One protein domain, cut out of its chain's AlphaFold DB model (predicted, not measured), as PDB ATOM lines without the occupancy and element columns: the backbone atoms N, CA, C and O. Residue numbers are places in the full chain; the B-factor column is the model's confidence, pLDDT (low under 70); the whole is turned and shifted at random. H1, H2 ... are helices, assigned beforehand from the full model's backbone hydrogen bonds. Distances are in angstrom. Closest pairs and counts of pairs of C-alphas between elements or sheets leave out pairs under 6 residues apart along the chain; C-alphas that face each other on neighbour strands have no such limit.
ATOM      1  N   THR A   4      -0.460 -42.877  36.976       77.88
ATOM      2  CA  THR A   4       0.936 -42.428  36.846       77.88
ATOM      3  C   THR A   4       1.918 -43.346  37.579       77.88
ATOM      4  O   THR A   4       2.899 -43.791  36.997       77.88
ATOM      5  N   ALA A   5       1.600 -43.741  38.816       78.06
ATOM      6  CA  ALA A   5       2.453 -44.631  39.608       78.06
ATOM      7  C   ALA A   5       2.509 -46.059  39.030       78.06
ATOM      8  O   ALA A   5       3.504 -46.763  39.186       78.06
ATOM      9  N   GLN A   6       1.441 -46.506  38.359       81.50
ATOM     10  CA  GLN A   6       1.436 -47.791  37.652       81.50
ATOM     11  C   GLN A   6       2.283 -47.740  36.374       81.50
ATOM     12  O   GLN A   6       2.981 -48.706  36.068       81.50
ATOM     13  N   GLU A   7       2.250 -46.623  35.646       83.50
ATOM     14  CA  GLU A   7       3.064 -46.410  34.446       83.50
ATOM     15  C   GLU A   7       4.558 -46.275  34.773       83.50
ATOM     16  O   GLU A   7       5.381 -46.892  34.097       83.50
ATOM     17  N   GLU A   8       4.919 -45.549  35.834       84.50
ATOM     18  CA  GLU A   8       6.302 -45.446  36.328       84.50
ATOM     19  C   GLU A   8       6.847 -46.803  36.770       84.50
ATOM     20  O   GLU A   8       7.932 -47.203  36.353       84.50
ATOM     21  N   LYS A   9       6.055 -47.560  37.539       86.06
ATOM     22  CA  LYS A   9       6.428 -48.911  37.964       86.06
ATOM     23  C   LYS A   9       6.648 -49.843  36.771       86.06
ATOM     24  O   LYS A   9       7.604 -50.613  36.770       86.06
ATOM     25  N   ARG A  10       5.805 -49.756  35.735       89.75
ATOM     26  CA  ARG A  10       5.975 -50.555  34.513       89.75
ATOM     27  C   ARG A  10       7.259 -50.184  33.771       89.75
ATOM     28  O   ARG A  10       8.008 -51.080  33.403       89.75
ATOM     29  N   LYS A  11       7.535 -48.886  33.587       88.56
ATOM     30  CA  LYS A  11       8.781 -48.409  32.957       88.56
ATOM     31  C   LYS A  11      10.016 -48.871  33.731       88.56
ATOM     32  O   LYS A  11      10.986 -49.310  33.119       88.56
ATOM     33  N   TYR A  12       9.955 -48.820  35.061       88.06
ATOM     34  CA  TYR A  12      11.004 -49.331  35.937       88.06
ATOM     35  C   TYR A  12      11.241 -50.831  35.698       88.06
ATOM     36  O   TYR A  12      12.352 -51.236  35.366       88.06
ATOM     37  N   GLU A  13      10.196 -51.659  35.784       89.62
ATOM     38  CA  GLU A  13      10.299 -53.112  35.578       89.62
ATOM     39  C   GLU A  13      10.785 -53.479  34.163       89.62
ATOM     40  O   GLU A  13      11.591 -54.396  34.003       89.62
ATOM     41  N   GLU A  14      10.343 -52.747  33.135       92.06
ATOM     42  CA  GLU A  14      10.782 -52.924  31.747       92.06
ATOM     43  C   GLU A  14      12.268 -52.582  31.560       92.06
ATOM     44  O   GLU A  14      12.988 -53.361  30.936       92.06
ATOM     45  N   ALA A  15      12.749 -51.477  32.140       88.81
ATOM     46  CA  ALA A  15      14.144 -51.043  32.027       88.81
ATOM     47  C   ALA A  15      15.140 -52.002  32.706       88.81
ATOM     48  O   ALA A  15      16.284 -52.108  32.269       88.81
ATOM     49  N   ARG A  16      14.712 -52.734  33.747       93.38
ATOM     50  CA  ARG A  16      15.547 -53.728  34.453       93.38
ATOM     51  C   ARG A  16      15.451 -55.140  33.867       93.38
ATOM     52  O   ARG A  16      16.173 -56.046  34.291       93.38
ATOM     53  N   LYS A  17      14.561 -55.369  32.899       93.88
ATOM     54  CA  LYS A  17      14.294 -56.706  32.365       93.88
ATOM     55  C   LYS A  17      15.516 -57.267  31.633       93.88
ATOM     56  O   LYS A  17      15.959 -56.724  30.629       93.88
ATOM     57  N   GLY A  18      16.018 -58.410  32.100       91.12
ATOM     58  CA  GLY A  18      17.155 -59.103  31.482       91.12
ATOM     59  C   GLY A  18      18.532 -58.557  31.876       91.12
ATOM     60  O   GLY A  18      19.534 -59.063  31.376       91.12
ATOM     61  N   LEU A  19      18.594 -57.575  32.781       93.94
ATOM     62  CA  LEU A  19      19.845 -57.100  33.367       93.94
ATOM     63  C   LEU A  19      20.306 -58.024  34.503       93.94
ATOM     64  O   LEU A  19      19.501 -58.590  35.245       93.94
ATOM     65  N   SER A  20      21.620 -58.163  34.657       95.31
ATOM     66  CA  SER A  20      22.210 -58.801  35.838       95.31
ATOM     67  C   SER A  20      22.023 -57.927  37.089       95.31
ATOM     68  O   SER A  20      21.891 -56.708  36.962       95.31
ATOM     69  N   PRO A  21      22.098 -58.493  38.311       94.50
ATOM     70  CA  PRO A  21      22.013 -57.703  39.542       94.50
ATOM     71  C   PRO A  21      23.003 -56.531  39.594       94.50
ATOM     72  O   PRO A  21      22.652 -55.455  40.061       94.50
ATOM     73  N   LYS A  22      24.219 -56.711  39.057       95.31
ATOM     74  CA  LYS A  22      25.226 -55.645  38.984       95.31
ATOM     75  C   LYS A  22      24.791 -54.502  38.057       95.31
ATOM     76  O   LYS A  22      24.911 -53.345  38.429       95.31
ATOM     77  N   GLN A  23      24.255 -54.829  36.881       94.12
ATOM     78  CA  GLN A  23      23.769 -53.830  35.922       94.12
ATOM     79  C   GLN A  23      22.537 -53.079  36.437       94.12
ATOM     80  O   GLN A  23      22.366 -51.912  36.111       94.12
ATOM     81  N   ILE A  24      21.687 -53.738  37.232       93.56
ATOM     82  CA  ILE A  24      20.552 -53.079  37.890       93.56
ATOM     83  C   ILE A  24      21.062 -52.034  38.887       93.56
ATOM     84  O   ILE A  24      20.615 -50.898  38.825       93.56
ATOM     85  N   ILE A  25      22.042 -52.382  39.732       95.06
ATOM     86  CA  ILE A  25      22.647 -51.437  40.686       95.06
ATOM     87  C   ILE A  25      23.274 -50.241  39.957       95.06
ATOM     88  O   ILE A  25      22.982 -49.103  40.303       95.06
ATOM     89  N   GLU A  26      24.078 -50.484  38.917       94.94
ATOM     90  CA  GLU A  26      24.705 -49.410  38.127       94.94
ATOM     91  C   GLU A  26      23.658 -48.490  37.462       94.94
ATOM     92  O   GLU A  26      23.848 -47.275  37.390       94.94
ATOM     93  N   LEU A  27      22.540 -49.052  36.985       93.62
ATOM     94  CA  LEU A  27      21.431 -48.277  36.427       93.62
ATOM     95  C   LEU A  27      20.719 -47.450  37.505       93.62
ATOM     96  O   LEU A  27      20.453 -46.273  37.277       93.62
ATOM     97  N   ASP A  28      20.434 -48.047  38.662       93.94
ATOM     98  CA  ASP A  28      19.762 -47.377  39.778       93.94
ATOM     99  C   ASP A  28      20.616 -46.219  40.325       93.94
ATOM    100  O   ASP A  28      20.094 -45.132  40.565       93.94
ATOM    101  N   GLU A  29      21.934 -46.408  40.461       95.00
ATOM    102  CA  GLU A  29      22.879 -45.354  40.863       95.00
ATOM    103  C   GLU A  29      22.917 -44.204  39.849       95.00
ATOM    104  O   GLU A  29      22.887 -43.032  40.230       95.00
ATOM    105  N   LYS A  30      22.929 -44.525  38.548       94.69
ATOM    106  CA  LYS A  30      22.890 -43.518  37.482       94.69
ATOM    107  C   LYS A  30      21.573 -42.741  37.478       94.69
ATOM    108  O   LYS A  30      21.593 -41.520  37.373       94.69
ATOM    109  N   GLU A  31      20.435 -43.427  37.580       93.94
ATOM    110  CA  GLU A  31      19.124 -42.774  37.640       93.94
ATOM    111  C   GLU A  31      18.988 -41.906  38.903       93.94
ATOM    112  O   GLU A  31      18.437 -40.810  38.828       93.94
ATOM    113  N   ALA A  32      19.522 -42.342  40.049       95.19
ATOM    114  CA  ALA A  32      19.544 -41.544  41.275       95.19
ATOM    115  C   ALA A  32      20.371 -40.258  41.112       95.19
ATOM    116  O   ALA A  32      19.894 -39.184  41.481       95.19
ATOM    117  N   LEU A  33      21.562 -40.355  40.510       95.25
ATOM    118  CA  LEU A  33      22.414 -39.201  40.222       95.25
ATOM    119  C   LEU A  33      21.738 -38.217  39.257       95.25
ATOM    120  O   LEU A  33      21.727 -37.014  39.508       95.25
ATOM    121  N   GLU A  34      21.139 -38.707  38.170       95.56
ATOM    122  CA  GLU A  34      20.418 -37.845  37.224       95.56
ATOM    123  C   GLU A  34      19.197 -37.178  37.881       95.56
ATOM    124  O   GLU A  34      18.946 -35.997  37.657       95.56
ATOM    125  N   ASN A  35      18.478 -37.875  38.765       95.00
ATOM    126  CA  ASN A  35      17.389 -37.269  39.536       95.00
ATOM    127  C   ASN A  35      17.885 -36.167  40.488       95.00
ATOM    128  O   ASN A  35      17.217 -35.140  40.631       95.00
ATOM    129  N   GLU A  36      19.046 -36.350  41.123       96.50
ATOM    130  CA  GLU A  36      19.679 -35.324  41.959       96.50
ATOM    131  C   GLU A  36      20.049 -34.084  41.128       96.50
ATOM    132  O   GLU A  36      19.723 -32.957  41.514       96.50
ATOM    133  N   ILE A  37      20.641 -34.294  39.947       96.44
ATOM    134  CA  ILE A  37      20.999 -33.231  38.997       96.44
ATOM    135  C   ILE A  37      19.760 -32.468  38.544       96.44
ATOM    136  O   ILE A  37      19.737 -31.243  38.640       96.44
ATOM    137  N   MET A  38      18.705 -33.164  38.121       95.19
ATOM    138  CA  MET A  38      17.464 -32.524  37.683       95.19
ATOM    139  C   MET A  38      16.768 -31.769  38.819       95.19
ATOM    140  O   MET A  38      16.230 -30.678  38.607       95.19
ATOM    141  N   GLY A  39      16.801 -32.310  40.040       95.19
ATOM    142  CA  GLY A  39      16.291 -31.629  41.229       95.19
ATOM    143  C   GLY A  39      17.031 -30.320  41.510       95.19
ATOM    144  O   GLY A  39      16.400 -29.285  41.740       95.19
ATOM    145  N   MET A  40      18.364 -30.339  41.434       94.94
ATOM    146  CA  MET A  40      19.192 -29.149  41.619       94.94
ATOM    147  C   MET A  40      19.049 -28.150  40.465       94.94
ATOM    148  O   MET A  40      18.946 -26.952  40.718       94.94
ATOM    149  N   ALA A  41      18.964 -28.617  39.219       95.50
ATOM    150  CA  ALA A  41      18.735 -27.773  38.048       95.50
ATOM    151  C   ALA A  41      17.413 -27.006  38.175       95.50
ATOM    152  O   ALA A  41      17.367 -25.794  37.972       95.50
ATOM    153  N   LYS A  42      16.346 -27.676  38.626       93.06
ATOM    154  CA  LYS A  42      15.068 -27.017  38.915       93.06
ATOM    155  C   LYS A  42      15.195 -25.962  40.015       93.06
ATOM    156  O   LYS A  42      14.594 -24.896  39.911       93.06
ATOM    157  N   HIS A  43      15.974 -26.240  41.063       92.75
ATOM    158  CA  HIS A  43      16.231 -25.255  42.114       92.75
ATOM    159  C   HIS A  43      16.992 -24.035  41.578       92.75
ATOM    160  O   HIS A  43      16.621 -22.908  41.896       92.75
ATOM    161  N   PHE A  44      18.007 -24.243  40.732       94.75
ATOM    162  CA  PHE A  44      18.719 -23.149  40.076       94.75
ATOM    163  C   PHE A  44      17.822 -22.338  39.151       94.75
ATOM    164  O   PHE A  44      17.919 -21.117  39.179       94.75
ATOM    165  N   ASN A  45      16.925 -22.969  38.397       92.81
ATOM    166  CA  ASN A  45      16.010 -22.242  37.521       92.81
ATOM    167  C   ASN A  45      15.114 -21.287  38.328       92.81
ATOM    168  O   ASN A  45      15.113 -20.090  38.066       92.81
ATOM    169  N   ILE A  46      14.481 -21.778  39.401       89.62
ATOM    170  CA  ILE A  46      13.651 -20.950  40.296       89.62
ATOM    171  C   ILE A  46      14.467 -19.822  40.944       89.62
ATOM    172  O   ILE A  46      13.980 -18.706  41.129       89.62
ATOM    173  N   LEU A  47      15.711 -20.113  41.332       92.06
ATOM    174  CA  LEU A  47      16.564 -19.153  42.017       92.06
ATOM    175  C   LEU A  47      17.079 -18.057  41.077       92.06
ATOM    176  O   LEU A  47      17.003 -16.884  41.426       92.06
ATOM    177  N   LEU A  48      17.645 -18.442  39.933       93.12
ATOM    178  CA  LEU A  48      18.392 -17.565  39.029       93.12
ATOM    179  C   LEU A  48      17.492 -16.901  37.985       93.12
ATOM    180  O   LEU A  48      17.784 -15.783  37.563       93.12
ATOM    181  N   PHE A  49      16.395 -17.559  37.611       90.94
ATOM    182  CA  PHE A  49      15.417 -17.095  36.628       90.94
ATOM    183  C   PHE A  49      14.008 -17.064  37.246       90.94
ATOM    184  O   PHE A  49      13.088 -17.721  36.752       90.94
ATOM    185  N   PRO A  50      13.814 -16.332  38.365       86.25
ATOM    186  CA  PRO A  50      12.522 -16.279  39.040       86.25
ATOM    187  C   PRO A  50      11.409 -15.761  38.125       86.25
ATOM    188  O   PRO A  50      10.268 -16.154  38.310       86.25
ATOM    189  N   GLU A  51      11.719 -14.975  37.095       83.81
ATOM    190  CA  GLU A  51      10.753 -14.518  36.092       83.81
ATOM    191  C   GLU A  51       9.992 -15.653  35.366       83.81
ATOM    192  O   GLU A  51       8.921 -15.415  34.813       83.81
ATOM    193  N   GLU A  52      10.509 -16.888  35.379       83.56
ATOM    194  CA  GLU A  52       9.892 -18.052  34.724       83.56
ATOM    195  C   GLU A  52       8.953 -18.849  35.641       83.56
ATOM    196  O   GLU A  52       8.193 -19.702  35.177       83.56
ATOM    197  N   SER A  53       9.007 -18.607  36.953       73.06
ATOM    198  CA  SER A  53       8.321 -19.437  37.955       73.06
ATOM    199  C   SER A  53       7.620 -18.646  39.059       73.06
ATOM    200  O   SER A  53       6.648 -19.134  39.640       73.06
ATOM    201  N   ASP A  54       8.084 -17.434  39.338       63.91
ATOM    202  CA  ASP A  54       7.642 -16.578  40.425       63.91
ATOM    203  C   ASP A  54       6.844 -15.393  39.869       63.91
ATOM    204  O   ASP A  54       7.381 -14.359  39.479       63.91
ATOM    205  N   PHE A  55       5.519 -15.543  39.839       54.47
ATOM    206  CA  PHE A  55       4.601 -14.448  39.508       54.47
ATOM    207  C   PHE A  55       4.411 -13.459  40.681       54.47
ATOM    208  O   PHE A  55       3.590 -12.545  40.576       54.47
ATOM    209  N   TYR A  56       5.127 -13.641  41.804       46.34
ATOM    210  CA  TYR A  56       5.023 -12.823  43.012       46.34
ATOM    211  C   TYR A  56       6.394 -12.278  43.428       46.34
ATOM    212  O   TYR A  56       7.160 -12.915  44.144       46.34
ATOM    213  N   THR A  57       6.678 -11.030  43.058       54.12
ATOM    214  CA  THR A  57       7.757 -10.268  43.701       54.12
ATOM    215  C   THR A  57       7.476 -10.129  45.208       54.12
ATOM    216  O   THR A  57       6.336 -10.271  45.672       54.12
ATOM    217  N   TYR A  58       8.496  -9.790  46.006       58.31
ATOM    218  CA  TYR A  58       8.301  -9.448  47.425       58.31
ATOM    219  C   TYR A  58       7.347  -8.246  47.618       58.31
ATOM    220  O   TYR A  58       6.802  -8.060  48.705       58.31
ATOM    221  N   GLU A  59       7.058  -7.496  46.550       53.62
ATOM    222  CA  GLU A  59       6.031  -6.455  46.473       53.62
ATOM    223  C   GLU A  59       4.729  -6.932  45.795       53.62
ATOM    224  O   GLU A  59       4.102  -6.168  45.077       53.62
ATOM    225  N   LYS A  60       4.286  -8.180  46.026       48.19
ATOM    226  CA  LYS A  60       2.902  -8.715  45.869       48.19
ATOM    227  C   LYS A  60       2.079  -8.358  44.609       48.19
ATOM    228  O   LYS A  60       0.893  -8.681  44.555       48.19
ATOM    229  N   SER A  61       2.660  -7.760  43.584       51.78
ATOM    230  CA  SER A  61       1.987  -7.369  42.355       51.78
ATOM    231  C   SER A  61       2.909  -7.701  41.198       51.78
ATOM    232  O   SER A  61       4.078  -7.338  41.205       51.78
ATOM    233  N   ASN A  62       2.381  -8.471  40.253       56.72
ATOM    234  CA  ASN A  62       3.067  -8.870  39.036       56.72
ATOM    235  C   ASN A  62       3.140  -7.651  38.099       56.72
ATOM    236  O   ASN A  62       2.105  -7.310  37.512       56.72
ATOM    237  N   PRO A  63       4.282  -6.955  37.965       59.62
ATOM    238  CA  PRO A  63       4.350  -5.724  37.217       59.62
ATOM    239  C   PRO A  63       5.069  -6.058  35.918       59.62
ATOM    240  O   PRO A  63       6.269  -5.842  35.803       59.62
ATOM    241  N   TRP A  64       4.350  -6.575  34.922       68.06
ATOM    242  CA  TRP A  64       4.817  -6.528  33.529       68.06
ATOM    243  C   TRP A  64       4.844  -5.071  33.043       68.06
ATOM    244  O   TRP A  64       4.216  -4.712  32.051       68.06
ATOM    245  N   SER A  65       5.494  -4.194  33.804       79.62
ATOM    246  CA  SER A  65       5.834  -2.861  33.368       79.62
ATOM    247  C   SER A  65       6.900  -2.980  32.288       79.62
ATOM    248  O   SER A  65       7.677  -3.943  32.242       79.62
ATOM    249  N   ASP A  66       6.954  -1.969  31.430       82.19
ATOM    250  CA  ASP A  66       8.007  -1.859  30.424       82.19
ATOM    251  C   ASP A  66       9.390  -1.892  31.099       82.19
ATOM    252  O   ASP A  66      10.295  -2.580  30.641       82.19
ATOM    253  N   GLU A  67       9.521  -1.262  32.271       83.12
ATOM    254  CA  GLU A  67      10.754  -1.244  33.064       83.12
ATOM    255  C   GLU A  67      11.197  -2.636  33.540       83.12
ATOM    256  O   GLU A  67      12.376  -2.987  33.413       83.12
ATOM    257  N   TYR A  68      10.269  -3.448  34.058       83.62
ATOM    258  CA  TYR A  68      10.563  -4.822  34.468       83.62
ATOM    259  C   TYR A  68      10.986  -5.667  33.265       83.62
ATOM    260  O   TYR A  68      12.009  -6.354  33.309       83.62
ATOM    261  N   THR A  69      10.236  -5.570  32.166       85.25
ATOM    262  CA  THR A  69      10.498  -6.337  30.944       85.25
ATOM    263  C   THR A  69      11.866  -5.976  30.355       85.25
ATOM    264  O   THR A  69      12.677  -6.863  30.093       85.25
ATOM    265  N   ASP A  70      12.191  -4.686  30.264       88.44
ATOM    266  CA  ASP A  70      13.494  -4.196  29.801       88.44
ATOM    267  C   ASP A  70      14.647  -4.642  30.709       88.44
ATOM    268  O   ASP A  70      15.762  -4.915  30.247       88.44
ATOM    269  N   ARG A  71      14.423  -4.704  32.026       89.31
ATOM    270  CA  ARG A  71      15.417  -5.215  32.979       89.31
ATOM    271  C   ARG A  71      15.701  -6.697  32.734       89.31
ATOM    272  O   ARG A  71      16.868  -7.061  32.561       89.31
ATOM    273  N   ILE A  72      14.658  -7.525  32.654       89.56
ATOM    274  CA  ILE A  72      14.786  -8.967  32.407       89.56
ATOM    275  C   ILE A  72      15.438  -9.233  31.047       89.56
ATOM    276  O   ILE A  72      16.401 -10.000  30.975       89.56
ATOM    277  N   SER A  73      15.019  -8.542  29.986       90.19
ATOM    278  CA  SER A  73      15.631  -8.670  28.658       90.19
ATOM    279  C   SER A  73      17.121  -8.314  28.677       90.19
ATOM    280  O   SER A  73      17.941  -9.049  28.124       90.19
ATOM    281  N   ARG A  74      17.527  -7.251  29.390       92.62
ATOM    282  CA  ARG A  74      18.953  -6.900  29.556       92.62
ATOM    283  C   ARG A  74      19.742  -7.964  30.319       92.62
ATOM    284  O   ARG A  74      20.878  -8.257  29.939       92.62
ATOM    285  N   LYS A  75      19.182  -8.538  31.390       94.25
ATOM    286  CA  LYS A  75      19.805  -9.644  32.140       94.25
ATOM    287  C   LYS A  75      20.002 -10.865  31.242       94.25
ATOM    288  O   LYS A  75      21.114 -11.388  31.166       94.25
ATOM    289  N   ARG A  76      18.956 -11.284  30.528       93.12
ATOM    290  CA  ARG A  76      18.980 -12.442  29.624       93.12
ATOM    291  C   ARG A  76      19.970 -12.247  28.479       93.12
ATOM    292  O   ARG A  76      20.812 -13.113  28.251       93.12
ATOM    293  N   ALA A  77      20.002 -11.060  27.874       93.81
ATOM    294  CA  ALA A  77      20.979 -10.714  26.843       93.81
ATOM    295  C   ALA A  77      22.437 -10.825  27.334       93.81
ATOM    296  O   ALA A  77      23.291 -11.336  26.610       93.81
ATOM    297  N   LYS A  78      22.742 -10.422  28.580       95.12
ATOM    298  CA  LYS A  78      24.089 -10.581  29.175       95.12
ATOM    299  C   LYS A  78      24.516 -12.044  29.353       95.12
ATOM    300  O   LYS A  78      25.711 -12.299  29.506       95.12
ATOM    301  N   LEU A  79      23.559 -12.969  29.359       93.81
ATOM    302  CA  LEU A  79      23.765 -14.415  29.451       93.81
ATOM    303  C   LEU A  79      23.671 -15.121  28.090       93.81
ATOM    304  O   LEU A  79      23.864 -16.331  28.029       93.81
ATOM    305  N   GLY A  80      23.395 -14.382  27.008       92.31
ATOM    306  CA  GLY A  80      23.159 -14.957  25.684       92.31
ATOM    307  C   GLY A  80      21.848 -15.743  25.582       92.31
ATOM    308  O   GLY A  80      21.765 -16.654  24.763       92.31
ATOM    309  N   LEU A  81      20.861 -15.418  26.422       91.19
ATOM    310  CA  LEU A  81      19.552 -16.069  26.459       91.19
ATOM    311  C   LEU A  81      18.543 -15.361  25.556       91.19
ATOM    312  O   LEU A  81      18.606 -14.146  25.355       91.19
ATOM    313  N   SER A  82      17.590 -16.141  25.061       88.31
ATOM    314  CA  SER A  82      16.427 -15.701  24.294       88.31
ATOM    315  C   SER A  82      15.537 -14.801  25.148       88.31
ATOM    316  O   SER A  82      15.506 -14.937  26.373       88.31
ATOM    317  N   GLU A  83      14.793 -13.890  24.525       84.50
ATOM    318  CA  GLU A  83      13.798 -13.080  25.234       84.50
ATOM    319  C   GLU A  83      12.708 -13.959  25.859       84.50
ATOM    320  O   GLU A  83      12.402 -15.042  25.356       84.50
ATOM    321  N   VAL A  84      12.121 -13.498  26.966       77.06
ATOM    322  CA  VAL A  84      11.020 -14.223  27.607       77.06
ATOM    323  C   VAL A  84       9.811 -14.176  26.685       77.06
ATOM    324  O   VAL A  84       9.252 -13.109  26.438       77.06
ATOM    325  N   ASN A  85       9.381 -15.338  26.205       71.06
ATOM    326  CA  ASN A  85       8.162 -15.461  25.429       71.06
ATOM    327  C   ASN A  85       7.306 -16.590  26.008       71.06
ATOM    328  O   ASN A  85       7.571 -17.772  25.803       71.06
ATOM    329  N   HIS A  86       6.236 -16.222  26.715       64.56
ATOM    330  CA  HIS A  86       5.305 -17.185  27.310       64.56
ATOM    331  C   HIS A  86       4.510 -18.008  26.281       64.56
ATOM    332  O   HIS A  86       3.883 -18.994  26.663       64.56
ATOM    333  N   GLU A  87       4.547 -17.649  24.996       59.66
ATOM    334  CA  GLU A  87       3.927 -18.411  23.906       59.66
ATOM    335  C   GLU A  87       4.881 -19.434  23.265       59.66
ATOM    336  O   GLU A  87       4.425 -20.312  22.530       59.66
ATOM    337  N   SER A  88       6.190 -19.369  23.547       58.75
ATOM    338  CA  SER A  88       7.196 -20.276  22.977       58.75
ATOM    339  C   SER A  88       7.957 -21.046  24.053       58.75
ATOM    340  O   SER A  88       8.463 -20.462  25.004       58.75
ATOM    341  N   ALA A  89       8.115 -22.357  23.867       61.12
ATOM    342  CA  ALA A  89       8.912 -23.186  24.776       61.12
ATOM    343  C   ALA A  89      10.423 -22.871  24.719       61.12
ATOM    344  O   ALA A  89      11.129 -23.094  25.697       61.12
ATOM    345  N   GLU A  90      10.907 -22.307  23.608       60.31
ATOM    346  CA  GLU A  90      12.338 -22.091  23.345       60.31
ATOM    347  C   GLU A  90      13.024 -21.186  24.383       60.31
ATOM    348  O   GLU A  90      14.169 -21.443  24.745       60.31
ATOM    349  N   SER A  91      12.325 -20.181  24.929       62.12
ATOM    350  CA  SER A  91      12.881 -19.294  25.966       62.12
ATOM    351  C   SER A  91      13.076 -19.968  27.327       62.12
ATOM    352  O   SER A  91      13.652 -19.362  28.221       62.12
ATOM    353  N   TYR A  92      12.552 -21.178  27.521       74.50
ATOM    354  CA  TYR A  92      12.737 -21.952  28.752       74.50
ATOM    355  C   TYR A  92      13.797 -23.045  28.590       74.50
ATOM    356  O   TYR A  92      14.357 -23.523  29.576       74.50
ATOM    357  N   ASP A  93      14.096 -23.443  27.350       81.81
ATOM    358  CA  ASP A  93      15.080 -24.487  27.079       81.81
ATOM    359  C   ASP A  93      16.508 -23.988  27.347       81.81
ATOM    360  O   ASP A  93      17.347 -24.722  27.872       81.81
ATOM    361  N   ASP A  94      16.811 -22.728  27.031       88.56
ATOM    362  CA  ASP A  94      18.142 -22.152  27.237       88.56
ATOM    363  C   ASP A  94      18.501 -21.974  28.727       88.56
ATOM    364  O   ASP A  94      19.600 -22.354  29.149       88.56
ATOM    365  N   THR A  95      17.565 -21.507  29.558       91.31
ATOM    366  CA  THR A  95      17.733 -21.427  31.015       91.31
ATOM    367  C   THR A  95      17.779 -22.803  31.660       91.31
ATOM    368  O   THR A  95      18.608 -23.015  32.552       91.31
ATOM    369  N   ALA A  96      16.974 -23.765  31.196       91.38
ATOM    370  CA  ALA A  96      17.047 -25.153  31.650       91.38
ATOM    371  C   ALA A  96      18.434 -25.762  31.381       91.38
ATOM    372  O   ALA A  96      19.039 -26.327  32.295       91.38
ATOM    373  N   ASN A  97      18.983 -25.559  30.179       92.88
ATOM    374  CA  ASN A  97      20.319 -26.033  29.807       92.88
ATOM    375  C   ASN A  97      21.422 -25.415  30.682       92.88
ATOM    376  O   ASN A  97      22.326 -26.122  31.141       92.88
ATOM    377  N   ILE A  98      21.349 -24.105  30.958       94.38
ATOM    378  CA  ILE A  98      22.278 -23.450  31.893       94.38
ATOM    379  C   ILE A  98      22.166 -24.080  33.283       94.38
ATOM    380  O   ILE A  98      23.184 -24.419  33.887       94.38
ATOM    381  N   CYS A  99      20.950 -24.255  33.794       95.25
ATOM    382  CA  CYS A  99      20.729 -24.774  35.140       95.25
ATOM    383  C   CYS A  99      21.179 -26.229  35.298       95.25
ATOM    384  O   CYS A  99      21.738 -26.579  36.337       95.25
ATOM    385  N   GLU A 100      20.990 -27.065  34.276       94.88
ATOM    386  CA  GLU A 100      21.506 -28.434  34.265       94.88
ATOM    387  C   GLU A 100      23.040 -28.445  34.286       94.88
ATOM    388  O   GLU A 100      23.645 -29.149  35.096       94.88
ATOM    389  N   SER A 101      23.679 -27.615  33.459       93.50
ATOM    390  CA  SER A 101      25.141 -27.476  33.437       93.50
ATOM    391  C   SER A 101      25.698 -27.042  34.801       93.50
ATOM    392  O   SER A 101      26.659 -27.630  35.305       93.50
ATOM    393  N   LEU A 102      25.051 -26.072  35.456       94.44
ATOM    394  CA  LEU A 102      25.395 -25.646  36.816       94.44
ATOM    395  C   LEU A 102      25.227 -26.778  37.837       94.44
ATOM    396  O   LEU A 102      26.121 -27.007  38.650       94.44
ATOM    397  N   ALA A 103      24.109 -27.505  37.787       94.88
ATOM    398  CA  ALA A 103      23.854 -28.634  38.677       94.88
ATOM    399  C   ALA A 103      24.923 -29.726  38.529       94.88
ATOM    400  O   ALA A 103      25.440 -30.223  39.530       94.88
ATOM    401  N   ARG A 104      25.329 -30.040  37.293       93.69
ATOM    402  CA  ARG A 104      26.421 -30.983  37.021       93.69
ATOM    403  C   ARG A 104      27.751 -30.496  37.603       93.69
ATOM    404  O   ARG A 104      28.420 -31.279  38.271       93.69
ATOM    405  N   LYS A 105      28.098 -29.212  37.460       91.81
ATOM    406  CA  LYS A 105      29.324 -28.642  38.062       91.81
ATOM    407  C   LYS A 105      29.349 -28.740  39.588       91.81
ATOM    408  O   LYS A 105      30.404 -28.954  40.182       91.81
ATOM    409  N   VAL A 106      28.196 -28.593  40.237       91.88
ATOM    410  CA  VAL A 106      28.093 -28.696  41.699       91.88
ATOM    411  C   VAL A 106      28.137 -30.151  42.167       91.88
ATOM    412  O   VAL A 106      28.874 -30.468  43.099       91.88
ATOM    413  N   ILE A 107      27.367 -31.038  41.535       92.00
ATOM    414  CA  ILE A 107      27.184 -32.424  41.995       92.00
ATOM    415  C   ILE A 107      28.340 -33.327  41.546       92.00
ATOM    416  O   ILE A 107      28.878 -34.090  42.353       92.00
ATOM    417  N   ILE A 108      28.718 -33.241  40.268       88.56
ATOM    418  CA  ILE A 108      29.717 -34.116  39.644       88.56
ATOM    419  C   ILE A 108      31.114 -33.528  39.834       88.56
ATOM    420  O   ILE A 108      31.958 -34.160  40.471       88.56
ATOM    421  N   ASP A 109      31.348 -32.320  39.316       86.00
ATOM    422  CA  ASP A 109      32.701 -31.749  39.268       86.00
ATOM    423  C   ASP A 109      33.159 -31.245  40.641       86.00
ATOM    424  O   ASP A 109      34.359 -31.196  40.915       86.00
TER     425      ASP A 109
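What this domain is: This is residues 4 to 109 of the 269 residues of an uncharacterized protein of Labilibaculum antarcticum (UniProt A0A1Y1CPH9). One long helix, H2, makes most of the length; H4 crosses it steeply at residues 37 to 45. H1 makes a V with the beginning of H2, its residues 4 to 11 sticking out, and H3 lies beyond H2's other end. The 106 printed residues have four named helices, H1 to H4 in chain order, and no named strand: all helix, loose, radius of gyration of the C-alphas 18.8 A, spanning 59 by 33 by 25 A.

Where its parts are: H1, residues 4 to 15, begins at C-alpha 4 (0.936, -42.428, 36.846). H2, residues 21 to 48, is 40.3 A long. H3 is residues 66 to 78, 18.3 A. H4, residues 90 to 109, 27.6 A, ends at C-alpha 109 (32.701, -31.749, 39.268).

How they stand to each other: H2 touches H4, opposite ways at a steep tilt of 59 degrees; their closest C-alphas, Ala 41 and Cys 99, are 4.6 A apart. H1 and H3 touch no helix. Every O i to N i+4 pair is within hydrogen-bond range in H1, H2 and H3, and 13 of 16 in H4.

The domain as a whole: The C-alphas farthest apart, Ser 20 and Asp 66, are 58.9 A apart. The printed part has no cut. The links H2 to H3 and H3 to H4 are long. Residues 54 to 64 and 86 to 91 have pLDDT under 70.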